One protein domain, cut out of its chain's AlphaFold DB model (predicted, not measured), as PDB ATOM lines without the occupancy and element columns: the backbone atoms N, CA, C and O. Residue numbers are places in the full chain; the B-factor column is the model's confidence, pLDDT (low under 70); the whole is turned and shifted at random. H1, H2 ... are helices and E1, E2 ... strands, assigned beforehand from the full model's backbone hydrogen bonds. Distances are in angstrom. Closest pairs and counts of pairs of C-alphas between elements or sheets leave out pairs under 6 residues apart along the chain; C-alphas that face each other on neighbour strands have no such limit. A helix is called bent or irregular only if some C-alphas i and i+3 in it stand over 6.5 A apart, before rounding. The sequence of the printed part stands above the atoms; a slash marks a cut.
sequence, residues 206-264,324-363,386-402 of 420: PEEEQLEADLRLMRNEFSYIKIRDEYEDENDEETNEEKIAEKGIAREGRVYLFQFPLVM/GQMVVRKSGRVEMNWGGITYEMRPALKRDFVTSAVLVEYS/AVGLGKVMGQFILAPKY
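This is residues 206 to 264, 324 to 363 and 386 to 402 of the 420 residues of the protein "RNA polymerase III RPC4" of Ceratocystis fimbriata f. sp. platani (UniProt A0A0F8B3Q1). A long bent strand, E6, is the spine of a loose, strongly twisted sheet: E5 pairs with its first part, E1 runs beside it further on, and the meander E2 E3 E4 joins its last part through E4. H1 packs across E4, while the long link after H1 and the helix H2 make a loop away from the sheet, of which residues 233 to 239 stick out. The printed part has 116 residues with two named helices and six named strands, in the order H1 H2 E1 E2 E3 E4 E5 E6. The branched sheet is mixed, with E1 and E6 parallel and the other neighbour pairs antiparallel, and the class is mixed, helices and strands. The whole is loose, with a radius of gyration of the C-alphas of 17.2 A and spans of 53 by 41 by 34 A.

H1, residues 206 to 222, begins at C-alpha 206 (-106.320, 181.866, 30.489) and is 24.3 A long. H2, residues 237 to 249, is 18.7 A long. E1 is residues 255 to 259, with C-alpha 255 at (-127.089, 194.810, 46.984). E2 is residues 324 to 328, E3 residues 334 to 338, and E4 residues 341 to 347, 19.4 A long. E5 is residues 356 to 361, 16.2 A long. E6, residues 386 to 400, measures 33.7 A and ends at C-alpha 400 (-131.059, 181.809, 28.510).

E6 bends by 81 degrees at residue 391, and its pairing is staggered. Over residues 386 to 391 it pairs with E5, antiparallel, with N 359 and O 387 2.8 A apart. E1 is parallel to E6 at 39 degrees, with N 257 and O 394 2.9 A apart. E4 is antiparallel to E6, with N 344 and O 399 2.8 A apart. E1 lies on one side of E6, E4 and E5 on the other side. E2, E3 and E4 form a meander, each strand the antiparallel neighbour of the one before, with hairpins E2 and E3 (N 327 and O 335, 2.7 A) and E3 and E4 (N 336 and O 343, 2.8 A). H1 is on the sheet at a height of 9.3 A, over E4, and runs across the strands at 81 degrees to E4 on the local plane; their closest C-alphas, of Asp 214 and Pro 347, are 6.4 A apart. H2 is not on the sheet, and H1 and H2 are apart. Each O i to N i+4 pair of H1 is within hydrogen-bond range, against 7 of 9 in H2.

The C-alphas farthest apart, of Asn 235 and Ser 363, are 57.4 A apart. Residues 265 to 323 and 364 to 385 are not printed; the C-alpha gaps across these cuts are 12.5 A and 10.9 A. The link from H1 to H2, residues 223 to 236, is long. The mean pLDDT of the printed part is 80.5, and residues 224 to 251 are under 70.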
ATOM      1  N   PRO A 206    -105.995 180.803  29.534       86.31
ATOM      2  CA  PRO A 206    -106.320 181.866  30.489       86.31
ATOM      3  C   PRO A 206    -107.838 182.038  30.686       86.31
ATOM      4  O   PRO A 206    -108.289 182.436  31.756       86.31
ATOM      5  N   GLU A 207    -108.635 181.675  29.679       86.88
ATOM      6  CA  GLU A 207    -110.099 181.687  29.743       86.88
ATOM      7  C   GLU A 207    -110.674 180.618  30.686       86.88
ATOM      8  O   GLU A 207    -111.659 180.872  31.377       86.88
ATOM      9  N   GLU A 208    -110.059 179.433  30.765       89.06
ATOM     10  CA  GLU A 208    -110.511 178.360  31.661       89.06
ATOM     11  C   GLU A 208    -110.224 178.701  33.126       89.06
ATOM     12  O   GLU A 208    -111.056 178.443  33.997       89.06
ATOM     13  N   GLU A 209    -109.080 179.337  33.399       90.62
ATOM     14  CA  GLU A 209    -108.748 179.831  34.739       90.62
ATOM     15  C   GLU A 209    -109.712 180.941  35.177       90.62
ATOM     16  O   GLU A 209    -110.190 180.941  36.315       90.62
ATOM     17  N   GLN A 210    -110.059 181.854  34.263       89.38
ATOM     18  CA  GLN A 210    -111.059 182.884  34.531       89.38
ATOM     19  C   GLN A 210    -112.439 182.271  34.804       89.38
ATOM     20  O   GLN A 210    -113.094 182.652  35.774       89.38
ATOM     21  N   LEU A 211    -112.853 181.280  34.012       89.44
ATOM     22  CA  LEU A 211    -114.119 180.574  34.210       89.44
ATOM     23  C   LEU A 211    -114.155 179.865  35.569       89.44
ATOM     24  O   LEU A 211    -115.158 179.942  36.280       89.44
ATOM     25  N   GLU A 212    -113.071 179.199  35.971       90.88
ATOM     26  CA  GLU A 212    -112.998 178.558  37.285       90.88
ATOM     27  C   GLU A 212    -113.065 179.589  38.424       90.88
ATOM     28  O   GLU A 212    -113.769 179.375  39.417       90.88
ATOM     29  N   ALA A 213    -112.381 180.730  38.281       90.62
ATOM     30  CA  ALA A 213    -112.450 181.826  39.243       90.62
ATOM     31  C   ALA A 213    -113.876 182.391  39.368       90.62
ATOM     32  O   ALA A 213    -114.344 182.641  40.483       90.62
ATOM     33  N   ASP A 214    -114.586 182.519  38.249       91.56
ATOM     34  CA  ASP A 214    -115.972 182.975  38.206       91.56
ATOM     35  C   ASP A 214    -116.916 181.971  38.885       91.56
ATOM     36  O   ASP A 214    -117.729 182.360  39.724       91.56
ATOM     37  N   LEU A 215    -116.773 180.665  38.625       91.31
ATOM     38  CA  LEU A 215    -117.559 179.626  39.308       91.31
ATOM     39  C   LEU A 215    -117.318 179.615  40.824       91.31
ATOM     40  O   LEU A 215    -118.254 179.420  41.606       91.31
ATOM     41  N   ARG A 216    -116.075 179.847  41.258       90.25
ATOM     42  CA  ARG A 216    -115.735 179.967  42.684       90.25
ATOM     43  C   ARG A 216    -116.379 181.199  43.316       90.25
ATOM     44  O   ARG A 216    -116.925 181.084  44.409       90.25
ATOM     45  N   LEU A 217    -116.367 182.345  42.633       89.25
ATOM     46  CA  LEU A 217    -117.037 183.562  43.101       89.25
ATOM     47  C   LEU A 217    -118.540 183.326  43.286       89.25
ATOM     48  O   LEU A 217    -119.089 183.609  44.347       89.25
ATOM     49  N   MET A 218    -119.186 182.739  42.281       90.00
ATOM     50  CA  MET A 218    -120.616 182.429  42.303       90.00
ATOM     51  C   MET A 218    -120.980 181.489  43.449       90.00
ATOM     52  O   MET A 218    -121.958 181.716  44.163       90.00
ATOM     53  N   ARG A 219    -120.161 180.456  43.670       88.12
ATOM     54  CA  ARG A 219    -120.311 179.573  44.824       88.12
ATOM     55  C   ARG A 219    -120.167 180.352  46.127       88.12
ATOM     56  O   ARG A 219    -120.997 180.182  47.007       88.12
ATOM     57  N   ASN A 220    -119.161 181.201  46.273       86.31
ATOM     58  CA  ASN A 220    -118.916 181.901  47.532       86.31
ATOM     59  C   ASN A 220    -120.031 182.894  47.887       86.31
ATOM     60  O   ASN A 220    -120.432 182.943  49.049       86.31
ATOM     61  N   GLU A 221    -120.550 183.630  46.904       86.19
ATOM     62  CA  GLU A 221    -121.612 184.622  47.115       86.19
ATOM     63  C   GLU A 221    -122.988 183.967  47.317       86.19
ATOM     64  O   GLU A 221    -123.698 184.307  48.263       86.19
ATOM     65  N   PHE A 222    -123.353 182.994  46.470       85.56
ATOM     66  CA  PHE A 222    -124.714 182.443  46.432       85.56
ATOM     67  C   PHE A 222    -124.883 181.081  47.087       85.56
ATOM     68  O   PHE A 222    -126.021 180.664  47.299       85.56
ATOM     69  N   SER A 223    -123.806 180.355  47.406       79.62
ATOM     70  CA  SER A 223    -123.997 179.157  48.216       79.62
ATOM     71  C   SER A 223    -124.567 179.585  49.556       79.62
ATOM     72  O   SER A 223    -123.981 180.386  50.292       79.62
ATOM     73  N   TYR A 224    -125.723 179.016  49.874       64.94
ATOM     74  CA  TYR A 224    -126.071 178.778  51.254       64.94
ATOM     75  C   TYR A 224    -124.905 177.968  51.795       64.94
ATOM     76  O   TYR A 224    -124.665 176.847  51.334       64.94
ATOM     77  N   ILE A 225    -124.125 178.572  52.695       56.41
ATOM     78  CA  ILE A 225    -123.241 177.797  53.554       56.41
ATOM     79  C   ILE A 225    -124.147 176.683  54.053       56.41
ATOM     80  O   ILE A 225    -125.197 176.953  54.640       56.41
ATOM     81  N   LYS A 226    -123.830 175.437  53.703       49.12
ATOM     82  CA  LYS A 226    -124.463 174.316  54.368       49.12
ATOM     83  C   LYS A 226    -123.935 174.376  55.785       49.12
ATOM     84  O   LYS A 226    -122.918 173.785  56.106       49.12
ATOM     85  N   ILE A 227    -124.667 175.119  56.599       47.97
ATOM     86  CA  ILE A 227    -124.573 175.225  58.050       47.97
ATOM     87  C   ILE A 227    -124.458 173.834  58.691       47.97
ATOM     88  O   ILE A 227    -123.937 173.703  59.787       47.97
ATOM     89  N   ARG A 228    -124.902 172.793  57.980       40.84
ATOM     90  CA  ARG A 228    -125.038 171.434  58.477       40.84
ATOM     91  C   ARG A 228    -123.929 170.447  58.090       40.84
ATOM     92  O   ARG A 228    -123.721 169.521  58.847       40.84
ATOM     93  N   ASP A 229    -123.206 170.617  56.979       43.94
ATOM     94  CA  ASP A 229    -122.355 169.517  56.458       43.94
ATOM     95  C   ASP A 229    -120.839 169.740  56.657       43.94
ATOM     96  O   ASP A 229    -120.062 168.820  56.434       43.94
ATOM     97  N   GLU A 230    -120.390 170.947  57.028       47.22
ATOM     98  CA  GLU A 230    -118.950 171.272  57.176       47.22
ATOM     99  C   GLU A 230    -118.526 171.483  58.645       47.22
ATOM    100  O   GLU A 230    -117.361 171.750  58.923       47.22
ATOM    101  N   TYR A 231    -119.465 171.333  59.586       48.25
ATOM    102  CA  TYR A 231    -119.266 171.522  61.029       48.25
ATOM    103  C   TYR A 231    -119.645 170.287  61.870       48.25
ATOM    104  O   TYR A 231    -119.725 170.387  63.089       48.25
ATOM    105  N   GLU A 232    -119.858 169.122  61.248       50.03
ATOM    106  CA  GLU A 232    -120.100 167.858  61.974       50.03
ATOM    107  C   GLU A 232    -118.809 167.217  62.534       50.03
ATOM    108  O   GLU A 232    -118.897 166.231  63.260       50.03
ATOM    109  N   ASP A 233    -117.622 167.780  62.264       52.56
ATOM    110  CA  ASP A 233    -116.336 167.176  62.666       52.56
ATOM    111  C   ASP A 233    -115.652 167.808  63.899       52.56
ATOM    112  O   ASP A 233    -114.615 167.306  64.333       52.56
ATOM    113  N   GLU A 234    -116.208 168.847  64.536       55.84
ATOM    114  CA  GLU A 234    -115.620 169.410  65.766       55.84
ATOM    115  C   GLU A 234    -116.685 169.666  66.848       55.84
ATOM    116  O   GLU A 234    -117.679 170.347  66.618       55.84
ATOM    117  N   ASN A 235    -116.445 169.084  68.030       53.09
ATOM    118  CA  ASN A 235    -117.301 168.911  69.221       53.09
ATOM    119  C   ASN A 235    -117.858 170.192  69.899       53.09
ATOM    120  O   ASN A 235    -118.199 170.140  71.076       53.09
ATOM    121  N   ASP A 236    -117.993 171.321  69.203       53.97
ATOM    122  CA  ASP A 236    -118.438 172.592  69.788       53.97
ATOM    123  C   ASP A 236    -119.650 173.168  69.028       53.97
ATOM    124  O   ASP A 236    -119.552 174.163  68.304       53.97
ATOM    125  N   GLU A 237    -120.817 172.534  69.199       56.34
ATOM    126  CA  GLU A 237    -122.102 172.919  68.581       56.34
ATOM    127  C   GLU A 237    -122.493 174.386  68.869       56.34
ATOM    128  O   GLU A 237    -123.015 175.076  67.994       56.34
ATOM    129  N   GLU A 238    -122.148 174.908  70.048       54.97
ATOM    130  CA  GLU A 238    -122.552 176.245  70.510       54.97
ATOM    131  C   GLU A 238    -121.821 177.387  69.765       54.97
ATOM    132  O   GLU A 238    -122.395 178.439  69.494       54.97
ATOM    133  N   THR A 239    -120.574 177.167  69.329       58.09
ATOM    134  CA  THR A 239    -119.789 178.185  68.595       58.09
ATOM    135  C   THR A 239    -120.081 178.208  67.095       58.09
ATOM    136  O   THR A 239    -119.723 179.167  66.404       58.09
ATOM    137  N   ASN A 240    -120.661 177.132  66.560       57.19
ATOM    138  CA  ASN A 240    -120.920 177.005  65.133       57.19
ATOM    139  C   ASN A 240    -122.181 177.772  64.737       57.19
ATOM    140  O   ASN A 240    -122.136 178.504  63.750       57.19
ATOM    141  N   GLU A 241    -123.250 177.713  65.536       56.88
ATOM    142  CA  GLU A 241    -124.490 178.459  65.283       56.88
ATOM    143  C   GLU A 241    -124.277 179.981  65.288       56.88
ATOM    144  O   GLU A 241    -124.764 180.671  64.387       56.88
ATOM    145  N   GLU A 242    -123.471 180.508  66.215       59.59
ATOM    146  CA  GLU A 242    -123.137 181.938  66.258       59.59
ATOM    147  C   GLU A 242    -122.294 182.378  65.055       59.59
ATOM    148  O   GLU A 242    -122.610 183.383  64.421       59.59
ATOM    149  N   LYS A 243    -121.273 181.606  64.653       58.88
ATOM    150  CA  LYS A 243    -120.450 181.915  63.460       58.88
ATOM    151  C   LYS A 243    -121.246 181.818  62.160       58.88
ATOM    152  O   LYS A 243    -120.941 182.490  61.173       58.88
ATOM    153  N   ILE A 244    -122.243 180.945  62.138       57.03
ATOM    154  CA  ILE A 244    -123.166 180.745  61.028       57.03
ATOM    155  C   ILE A 244    -124.141 181.916  60.922       57.03
ATOM    156  O   ILE A 244    -124.320 182.456  59.827       57.03
ATOM    157  N   ALA A 245    -124.721 182.332  62.048       56.75
ATOM    158  CA  ALA A 245    -125.565 183.510  62.128       56.75
ATOM    159  C   ALA A 245    -124.760 184.759  61.756       56.75
ATOM    160  O   ALA A 245    -125.184 185.507  60.888       56.75
ATOM    161  N   GLU A 246    -123.551 184.935  62.286       58.22
ATOM    162  CA  GLU A 246    -122.682 186.075  61.984       58.22
ATOM    163  C   GLU A 246    -122.297 186.139  60.494       58.22
ATOM    164  O   GLU A 246    -122.383 187.199  59.874       58.22
ATOM    165  N   LYS A 247    -121.955 185.006  59.861       57.22
ATOM    166  CA  LYS A 247    -121.670 184.957  58.412       57.22
ATOM    167  C   LYS A 247    -122.917 185.128  57.540       57.22
ATOM    168  O   LYS A 247    -122.792 185.633  56.423       57.22
ATOM    169  N   GLY A 248    -124.088 184.699  58.012       54.00
ATOM    170  CA  GLY A 248    -125.377 184.907  57.350       54.00
ATOM    171  C   GLY A 248    -125.833 186.365  57.426       54.00
ATOM    172  O   GLY A 248    -126.142 186.964  56.399       54.00
ATOM    173  N   ILE A 249    -125.754 186.962  58.617       52.69
ATOM    174  CA  ILE A 249    -126.025 188.378  58.895       52.69
ATOM    175  C   ILE A 249    -125.038 189.267  58.124       52.69
ATOM    176  O   ILE A 249    -125.439 190.264  57.536       52.69
ATOM    177  N   ALA A 250    -123.765 188.875  57.990       61.47
ATOM    178  CA  ALA A 250    -122.782 189.605  57.176       61.47
ATOM    179  C   ALA A 250    -123.097 189.625  55.662       61.47
ATOM    180  O   ALA A 250    -122.427 190.333  54.892       61.47
ATOM    181  N   ARG A 251    -124.060 188.817  55.199       69.75
ATOM    182  CA  ARG A 251    -124.583 188.847  53.824       69.75
ATOM    183  C   ARG A 251    -125.910 189.596  53.707       69.75
ATOM    184  O   ARG A 251    -126.291 189.945  52.590       69.75
ATOM    185  N   GLU A 252    -126.582 189.871  54.819       71.69
ATOM    186  CA  GLU A 252    -127.801 190.672  54.855       71.69
ATOM    187  C   GLU A 252    -127.481 192.141  54.523       71.69
ATOM    188  O   GLU A 252    -126.435 192.671  54.896       71.69
ATOM    189  N   GLY A 253    -128.334 192.790  53.728       77.69
ATOM    190  CA  GLY A 253    -128.112 194.168  53.266       77.69
ATOM    191  C   GLY A 253    -127.145 194.329  52.081       77.69
ATOM    192  O   GLY A 253    -126.882 195.456  51.663       77.69
ATOM    193  N   ARG A 254    -126.628 193.238  51.493       84.44
ATOM    194  CA  ARG A 254    -125.832 193.317  50.254       84.44
ATOM    195  C   ARG A 254    -126.725 193.521  49.038       84.44
ATOM    196  O   ARG A 254    -127.633 192.735  48.776       84.44
ATOM    197  N   VAL A 255    -126.404 194.540  48.248       88.69
ATOM    198  CA  VAL A 255    -127.089 194.810  46.984       88.69
ATOM    199  C   VAL A 255    -126.334 194.140  45.842       88.69
ATOM    200  O   VAL A 255    -125.126 194.328  45.681       88.69
ATOM    201  N   TYR A 256    -127.052 193.383  45.017       90.94
ATOM    202  CA  TYR A 256    -126.531 192.771  43.798       90.94
ATOM    203  C   TYR A 256    -127.322 193.267  42.589       90.94
ATOM    204  O   TYR A 256    -128.530 193.487  42.676       90.94
ATOM    205  N   LEU A 257    -126.641 193.436  41.455       91.62
ATOM    206  CA  LEU A 257    -127.261 193.860  40.205       91.62
ATOM    207  C   LEU A 257    -127.394 192.673  39.252       91.62
ATOM    208  O   LEU A 257    -126.395 192.090  38.835       91.62
ATOM    209  N   PHE A 258    -128.622 192.354  38.859       93.00
ATOM    210  CA  PHE A 258    -128.902 191.306  37.884       93.00
ATOM    211  C   PHE A 258    -129.329 191.932  36.562       93.00
ATOM    212  O   PHE A 258    -130.291 192.695  36.504       93.00
ATOM    213  N   GLN A 259    -128.604 191.612  35.497       93.19
ATOM    214  CA  GLN A 259    -128.942 192.014  34.143       93.19
ATOM    215  C   GLN A 259    -129.681 190.870  33.456       93.19
ATOM    216  O   GLN A 259    -129.078 189.870  33.059       93.19
ATOM    217  N   PHE A 260    -130.991 191.041  33.316       91.75
ATOM    218  CA  PHE A 260    -131.833 190.162  32.518       91.75
ATOM    219  C   PHE A 260    -131.770 190.553  31.034       91.75
ATOM    220  O   PHE A 260    -131.495 191.714  30.708       91.75
ATOM    221  N   PRO A 261    -132.040 189.610  30.119       91.25
ATOM    222  CA  PRO A 261    -132.314 189.941  28.729       91.25
ATOM    223  C   PRO A 261    -133.453 190.959  28.607       91.25
ATOM    224  O   PRO A 261    -134.406 190.933  29.381       91.25
ATOM    225  N   LEU A 262    -133.359 191.842  27.608       88.50
ATOM    226  CA  LEU A 262    -134.325 192.931  27.388       88.50
ATOM    227  C   LEU A 262    -135.764 192.434  27.197       88.50
ATOM    228  O   LEU A 262    -136.706 193.130  27.561       88.50
ATOM    229  N   VAL A 263    -135.925 191.243  26.620       87.06
ATOM    230  CA  VAL A 263    -137.223 190.595  26.434       87.06
ATOM    231  C   VAL A 263    -137.256 189.345  27.298       87.06
ATOM    232  O   VAL A 263    -136.519 188.388  27.053       87.06
ATOM    233  N   MET A 264    -138.125 189.370  28.305       84.31
ATOM    234  CA  MET A 264    -138.399 188.230  29.173       84.31
ATOM    235  C   MET A 264    -139.735 187.586  28.784       84.31
ATOM    236  O   MET A 264    -140.652 188.293  28.358       84.31
ATOM    237  N   GLY A 324    -139.708 182.774  40.357       87.31
ATOM    238  CA  GLY A 324    -138.686 181.840  39.931       87.31
ATOM    239  C   GLY A 324    -137.833 181.303  41.061       87.31
ATOM    240  O   GLY A 324    -137.930 181.734  42.209       87.31
ATOM    241  N   GLN A 325    -136.978 180.351  40.705       90.69
ATOM    242  CA  GLN A 325    -136.065 179.688  41.629       90.69
ATOM    243  C   GLN A 325    -134.630 179.819  41.129       90.69
ATOM    244  O   GLN A 325    -134.326 179.427  40.003       90.69
ATOM    245  N   MET A 326    -133.740 180.297  41.996       91.88
ATOM    246  CA  MET A 326    -132.298 180.243  41.775       91.88
ATOM    247  C   MET A 326    -131.736 178.942  42.357       91.88
ATOM    248  O   MET A 326    -131.951 178.627  43.526       91.88
ATOM    249  N   VAL A 327    -131.015 178.180  41.541       91.38
ATOM    250  CA  VAL A 327    -130.420 176.887  41.879       91.38
ATOM    251  C   VAL A 327    -128.903 177.003  41.789       91.38
ATOM    252  O   VAL A 327    -128.338 177.202  40.716       91.38
ATOM    253  N   VAL A 328    -128.230 176.838  42.926       91.81
ATOM    254  CA  VAL A 328    -126.765 176.835  43.016       91.81
ATOM    255  C   VAL A 328    -126.276 175.391  43.043       91.81
ATOM    256  O   VAL A 328    -126.573 174.635  43.968       91.81
ATOM    257  N   ARG A 329    -125.524 174.979  42.020       90.50
ATOM    258  CA  ARG A 329    -124.957 173.627  41.936       90.50
ATOM    259  C   ARG A 329    -123.638 173.538  42.705       90.50
ATOM    260  O   ARG A 329    -122.923 174.523  42.865       90.50
ATOM    261  N   LYS A 330    -123.251 172.319  43.101       87.25
ATOM    262  CA  LYS A 330    -121.970 172.045  43.794       87.25
ATOM    263  C   LYS A 330    -120.736 172.540  43.023       87.25
ATOM    264  O   LYS A 330    -119.736 172.897  43.636       87.25
ATOM    265  N   SER A 331    -120.817 172.576  41.693       87.56
ATOM    266  CA  SER A 331    -119.757 173.078  40.812       87.56
ATOM    267  C   SER A 331    -119.605 174.602  40.814       87.56
ATOM    268  O   SER A 331    -118.700 175.106  40.163       87.56
ATOM    269  N   GLY A 332    -120.485 175.344  41.494       88.94
ATOM    270  CA  GLY A 332    -120.538 176.808  41.435       88.94
ATOM    271  C   GLY A 332    -121.340 177.357  40.256       88.94
ATOM    272  O   GLY A 332    -121.550 178.562  40.173       88.94
ATOM    273  N   ARG A 333    -121.847 176.491  39.364       91.62
ATOM    274  CA  ARG A 333    -122.808 176.905  38.333       91.62
ATOM    275  C   ARG A 333    -124.113 177.322  38.999       91.62
ATOM    276  O   ARG A 333    -124.660 176.555  39.795       91.62
ATOM    277  N   VAL A 334    -124.612 178.500  38.644       93.50
ATOM    278  CA  VAL A 334    -125.896 179.005  39.129       93.50
ATOM    279  C   VAL A 334    -126.859 179.114  37.961       93.50
ATOM    280  O   VAL A 334    -126.548 179.714  36.933       93.50
ATOM    281  N   GLU A 335    -128.018 178.495  38.126       93.62
ATOM    282  CA  GLU A 335    -129.109 178.501  37.162       93.62
ATOM    283  C   GLU A 335    -130.311 179.216  37.794       93.62
ATOM    284  O   GLU A 335    -130.601 179.020  38.970       93.62
ATOM    285  N   MET A 336    -131.017 180.056  37.042       93.19
ATOM    286  CA  MET A 336    -132.238 180.738  37.478       93.19
ATOM    287  C   MET A 336    -133.399 180.289  36.598       93.19
ATOM    288  O   MET A 336    -133.373 180.491  35.388       93.19
ATOM    289  N   ASN A 337    -134.433 179.703  37.190       91.69
ATOM    290  CA  ASN A 337    -135.657 179.346  36.483       91.69
ATOM    291  C   ASN A 337    -136.642 180.510  36.554       91.69
ATOM    292  O   ASN A 337    -137.118 180.831  37.639       91.69
ATOM    293  N   TRP A 338    -136.972 181.106  35.408       89.56
ATOM    294  CA  TRP A 338    -137.934 182.202  35.284       89.56
ATOM    295  C   TRP A 338    -139.011 181.834  34.267       89.56
ATOM    296  O   TRP A 338    -138.711 181.607  33.094       89.56
ATOM    297  N   GLY A 339    -140.273 181.752  34.699       82.44
ATOM    298  CA  GLY A 339    -141.390 181.451  33.793       82.44
ATOM    299  C   GLY A 339    -141.260 180.114  33.042       82.44
ATOM    300  O   GLY A 339    -141.781 179.984  31.939       82.44
ATOM    301  N   GLY A 340    -140.534 179.141  33.606       83.56
ATOM    302  CA  GLY A 340    -140.246 177.847  32.972       83.56
ATOM    303  C   GLY A 340    -139.012 177.824  32.061       83.56
ATOM    304  O   GLY A 340    -138.626 176.746  31.620       83.56
ATOM    305  N   ILE A 341    -138.362 178.967  31.815       87.88
ATOM    306  CA  ILE A 341    -137.085 179.038  31.093       87.88
ATOM    307  C   ILE A 341    -135.934 179.058  32.096       87.88
ATOM    308  O   ILE A 341    -135.925 179.850  33.041       87.88
ATOM    309  N   THR A 342    -134.946 178.192  31.880       91.62
ATOM    310  CA  THR A 342    -133.716 178.163  32.671       91.62
ATOM    311  C   THR A 342    -132.692 179.133  32.089       91.62
ATOM    312  O   THR A 342    -132.329 179.053  30.917       91.62
ATOM    313  N   TYR A 343    -132.189 180.027  32.929       93.31
ATOM    314  CA  TYR A 343    -131.117 180.963  32.623       93.31
ATOM    315  C   TYR A 343    -129.834 180.517  33.319       93.31
ATOM    316  O   TYR A 343    -129.846 180.197  34.505       93.31
ATOM    317  N   GLU A 344    -128.718 180.510  32.599       93.38
ATOM    318  CA  GLU A 344    -127.385 180.404  33.182       93.38
ATOM    319  C   GLU A 344    -126.936 181.789  33.655       93.38
ATOM    320  O   GLU A 344    -127.029 182.776  32.919       93.38
ATOM    321  N   MET A 345    -126.450 181.868  34.892       93.81
ATOM    322  CA  MET A 345    -125.957 183.109  35.473       93.81
ATOM    323  C   MET A 345    -124.431 183.140  35.461       93.81
ATOM    324  O   MET A 345    -123.781 182.193  35.907       93.81
ATOM    325  N   ARG A 346    -123.857 184.255  35.000       92.44
ATOM    326  CA  ARG A 346    -122.410 184.499  35.028       92.44
ATOM    327  C   ARG A 346    -122.081 185.843  35.676       92.44
ATOM    328  O   ARG A 346    -122.866 186.784  35.525       92.44
ATOM    329  N   PRO A 347    -120.940 185.970  36.376       92.75
ATOM    330  CA  PRO A 347    -120.426 187.271  36.781       92.75
ATOM    331  C   PRO A 347    -120.259 188.184  35.565       92.75
ATOM    332  O   PRO A 347    -119.806 187.759  34.503       92.75
ATOM    333  N   ALA A 348    -120.653 189.444  35.710       89.75
ATOM    334  CA  ALA A 348    -120.355 190.461  34.718       89.75
ATOM    335  C   ALA A 348    -118.869 190.841  34.771       89.75
ATOM    336  O   ALA A 348    -118.145 190.501  35.711       89.75
ATOM    337  N   LEU A 349    -118.424 191.608  33.773       85.25
ATOM    338  CA  LEU A 349    -117.073 192.157  33.753       85.25
ATOM    339  C   LEU A 349    -116.796 192.938  35.049       85.25
ATOM    340  O   LEU A 349    -117.587 193.802  35.443       85.25
ATOM    341  N   LYS A 350    -115.669 192.631  35.700       77.75
ATOM    342  CA  LYS A 350    -115.252 193.302  36.934       77.75
ATOM    343  C   LYS A 350    -115.108 194.800  36.677       77.75
ATOM    344  O   LYS A 350    -114.484 195.222  35.705       77.75
ATOM    345  N   ARG A 351    -115.717 195.594  37.552       80.81
ATOM    346  CA  ARG A 351    -115.597 197.052  37.566       80.81
ATOM    347  C   ARG A 351    -114.736 197.438  38.756       80.81
ATOM    348  O   ARG A 351    -115.056 197.063  39.879       80.81
ATOM    349  N   ASP A 352    -113.694 198.221  38.507       80.50
ATOM    350  CA  ASP A 352    -112.757 198.660  39.552       80.50
ATOM    351  C   ASP A 352    -113.257 199.884  40.338       80.50
ATOM    352  O   ASP A 352    -112.606 200.345  41.273       80.50
ATOM    353  N   PHE A 353    -114.419 200.428  39.970       85.81
ATOM    354  CA  PHE A 353    -115.010 201.585  40.632       85.81
ATOM    355  C   PHE A 353    -116.138 201.182  41.586       85.81
ATOM    356  O   PHE A 353    -116.914 200.259  41.331       85.81
ATOM    357  N   VAL A 354    -116.243 201.916  42.696       85.75
ATOM    358  CA  VAL A 354    -117.324 201.745  43.668       85.75
ATOM    359  C   VAL A 354    -118.648 202.127  43.010       85.75
ATOM    360  O   VAL A 354    -118.800 203.230  42.492       85.75
ATOM    361  N   THR A 355    -119.612 201.210  43.042       88.06
ATOM    362  CA  THR A 355    -120.974 201.422  42.542       88.06
ATOM    363  C   THR A 355    -121.947 201.408  43.712       88.06
ATOM    364  O   THR A 355    -121.849 200.554  44.592       88.06
ATOM    365  N   SER A 356    -122.864 202.374  43.747       89.12
ATOM    366  CA  SER A 356    -123.909 202.491  44.769       89.12
ATOM    367  C   SER A 356    -125.272 202.487  44.093       89.12
ATOM    368  O   SER A 356    -125.430 203.093  43.031       89.12
ATOM    369  N   ALA A 357    -126.238 201.791  44.685       89.81
ATOM    370  CA  ALA A 357    -127.620 201.806  44.233       89.81
ATOM    371  C   ALA A 357    -128.388 202.903  44.983       89.81
ATOM    372  O   ALA A 357    -128.322 202.996  46.210       89.81
ATOM    373  N   VAL A 358    -129.113 203.737  44.240       90.81
ATOM    374  CA  VAL A 358    -129.943 204.819  44.781       90.81
ATOM    375  C   VAL A 358    -131.340 204.665  44.199       90.81
ATOM    376  O   VAL A 358    -131.499 204.598  42.981       90.81
ATOM    377  N   LEU A 359    -132.339 204.581  45.070       90.38
ATOM    378  CA  LEU A 359    -133.746 204.659  44.713       90.38
ATOM    379  C   LEU A 359    -134.143 206.132  44.720       90.38
ATOM    380  O   LEU A 359    -133.976 206.795  45.739       90.38
ATOM    381  N   VAL A 360    -134.644 206.643  43.602       91.75
ATOM    382  CA  VAL A 360    -135.158 208.011  43.513       91.75
ATOM    383  C   VAL A 360    -136.649 207.930  43.240       91.75
ATOM    384  O   VAL A 360    -137.069 207.388  42.220       91.75
ATOM    385  N   GLU A 361    -137.433 208.438  44.176       89.44
ATOM    386  CA  GLU A 361    -138.873 208.596  44.072       89.44
ATOM    387  C   GLU A 361    -139.158 210.061  43.751       89.44
ATOM    388  O   GLU A 361    -138.882 210.946  44.557       89.44
ATOM    389  N   TYR A 362    -139.672 210.324  42.555       85.38
ATOM    390  CA  TYR A 362    -140.107 211.660  42.164       85.38
ATOM    391  C   TYR A 362    -141.577 211.824  42.541       85.38
ATOM    392  O   TYR A 362    -142.412 211.014  42.133       85.38
ATOM    393  N   SER A 363    -141.903 212.863  43.300       79.12
ATOM    394  CA  SER A 363    -143.286 213.227  43.586       79.12
ATOM    395  C   SER A 363    -143.826 214.070  42.431       79.12
ATOM    396  O   SER A 363    -143.543 215.256  42.336       79.12
ATOM    397  N   ALA A 386    -134.765 210.599  47.736       90.25
ATOM    398  CA  ALA A 386    -133.711 209.698  47.282       90.25
ATOM    399  C   ALA A 386    -133.205 208.854  48.456       90.25
ATOM    400  O   ALA A 386    -132.729 209.385  49.460       90.25
ATOM    401  N   VAL A 387    -133.283 207.532  48.319       90.75
ATOM    402  CA  VAL A 387    -132.846 206.557  49.321       90.75
ATOM    403  C   VAL A 387    -131.652 205.780  48.776       90.75
ATOM    404  O   VAL A 387    -131.748 205.075  47.773       90.75
ATOM    405  N   GLY A 388    -130.502 205.893  49.442       90.56
ATOM    406  CA  GLY A 388    -129.337 205.065  49.139       90.56
ATOM    407  C   GLY A 388    -129.540 203.637  49.646       90.56
ATOM    408  O   GLY A 388    -129.721 203.434  50.842       90.56
ATOM    409  N   LEU A 389    -129.477 202.654  48.747       88.19
ATOM    410  CA  LEU A 389    -129.576 201.225  49.069       88.19
ATOM    411  C   LEU A 389    -128.219 200.619  49.463       88.19
ATOM    412  O   LEU A 389    -128.163 199.516  49.995       88.19
ATOM    413  N   GLY A 390    -127.127 201.343  49.211       88.12
ATOM    414  CA  GLY A 390    -125.771 200.943  49.572       88.12
ATOM    415  C   GLY A 390    -124.936 200.480  48.381       88.12
ATOM    416  O   GLY A 390    -125.299 200.650  47.214       88.12
ATOM    417  N   LYS A 391    -123.762 199.923  48.692       89.38
ATOM    418  CA  LYS A 391    -122.780 199.489  47.697       89.38
ATOM    419  C   LYS A 391    -123.258 198.234  46.965       89.38
ATOM    420  O   LYS A 391    -123.653 197.252  47.590       89.38
ATOM    421  N   VAL A 392    -123.138 198.245  45.641       90.00
ATOM    422  CA  VAL A 392    -123.364 197.066  44.802       90.00
ATOM    423  C   VAL A 392    -122.147 196.146  44.919       90.00
ATOM    424  O   VAL A 392    -121.024 196.535  44.597       90.00
ATOM    425  N   MET A 393    -122.367 194.929  45.411       86.38
ATOM    426  CA  MET A 393    -121.309 193.954  45.699       86.38
ATOM    427  C   MET A 393    -120.929 193.113  44.482       86.38
ATOM    428  O   MET A 393    -119.789 192.674  44.361       86.38
ATOM    429  N   GLY A 394    -121.871 192.905  43.568       88.69
ATOM    430  CA  GLY A 394    -121.647 192.127  42.360       88.69
ATOM    431  C   GLY A 394    -122.678 192.445  41.294       88.69
ATOM    432  O   GLY A 394    -123.808 192.834  41.598       88.69
ATOM    433  N   GLN A 395    -122.269 192.273  40.040       91.88
ATOM    434  CA  GLN A 395    -123.158 192.318  38.893       91.88
ATOM    435  C   GLN A 395    -123.128 190.961  38.199       91.88
ATOM    436  O   GLN A 395    -122.055 190.409  37.963       91.88
ATOM    437  N   PHE A 396    -124.301 190.454  37.843       93.88
ATOM    438  CA  PHE A 396    -124.470 189.161  37.198       93.88
ATOM    439  C   PHE A 396    -125.328 189.309  35.951       93.88
ATOM    440  O   PHE A 396    -126.308 190.054  35.943       93.88
ATOM    441  N   ILE A 397    -124.949 188.607  34.894       94.12
ATOM    442  CA  ILE A 397    -125.673 188.574  33.627       94.12
ATOM    443  C   ILE A 397    -126.372 187.226  33.537       94.12
ATOM    444  O   ILE A 397    -125.757 186.183  33.775       94.12
ATOM    445  N   LEU A 398    -127.658 187.257  33.200       93.31
ATOM    446  CA  LEU A 398    -128.443 186.063  32.936       93.31
ATOM    447  C   LEU A 398    -128.540 185.845  31.431       93.31
ATOM    448  O   LEU A 398    -129.008 186.711  30.693       93.31
ATOM    449  N   ALA A 399    -128.123 184.667  30.983       92.94
ATOM    450  CA  ALA A 399    -128.275 184.225  29.607       92.94
ATOM    451  C   ALA A 399    -129.231 183.028  29.569       92.94
ATOM    452  O   ALA A 399    -129.083 182.119  30.385       92.94
ATOM    453  N   PRO A 400    -130.225 182.994  28.666       92.56
ATOM    454  CA  PRO A 400    -131.059 181.809  28.510       92.56
ATOM    455  C   PRO A 400    -130.168 180.621  28.139       92.56
ATOM    456  O   PRO A 400    -129.303 180.728  27.265       92.56
ATOM    457  N   LYS A 401    -130.362 179.498  28.829       87.94
ATOM    458  CA  LYS A 401    -129.645 178.265  28.530       87.94
ATOM    459  C   LYS A 401    -130.248 177.672  27.267       87.94
ATOM    460  O   LYS A 401    -131.343 177.116  27.294       87.94
ATOM    461  N   TYR A 402    -129.537 177.816  26.160       82.12
ATOM    462  CA  TYR A 402    -129.844 177.053  24.964       82.12
ATOM    463  C   TYR A 402    -129.350 175.628  25.189       82.12
ATOM    464  O   TYR A 402    -128.241 175.426  25.685       82.12
TER     465      TYR A 402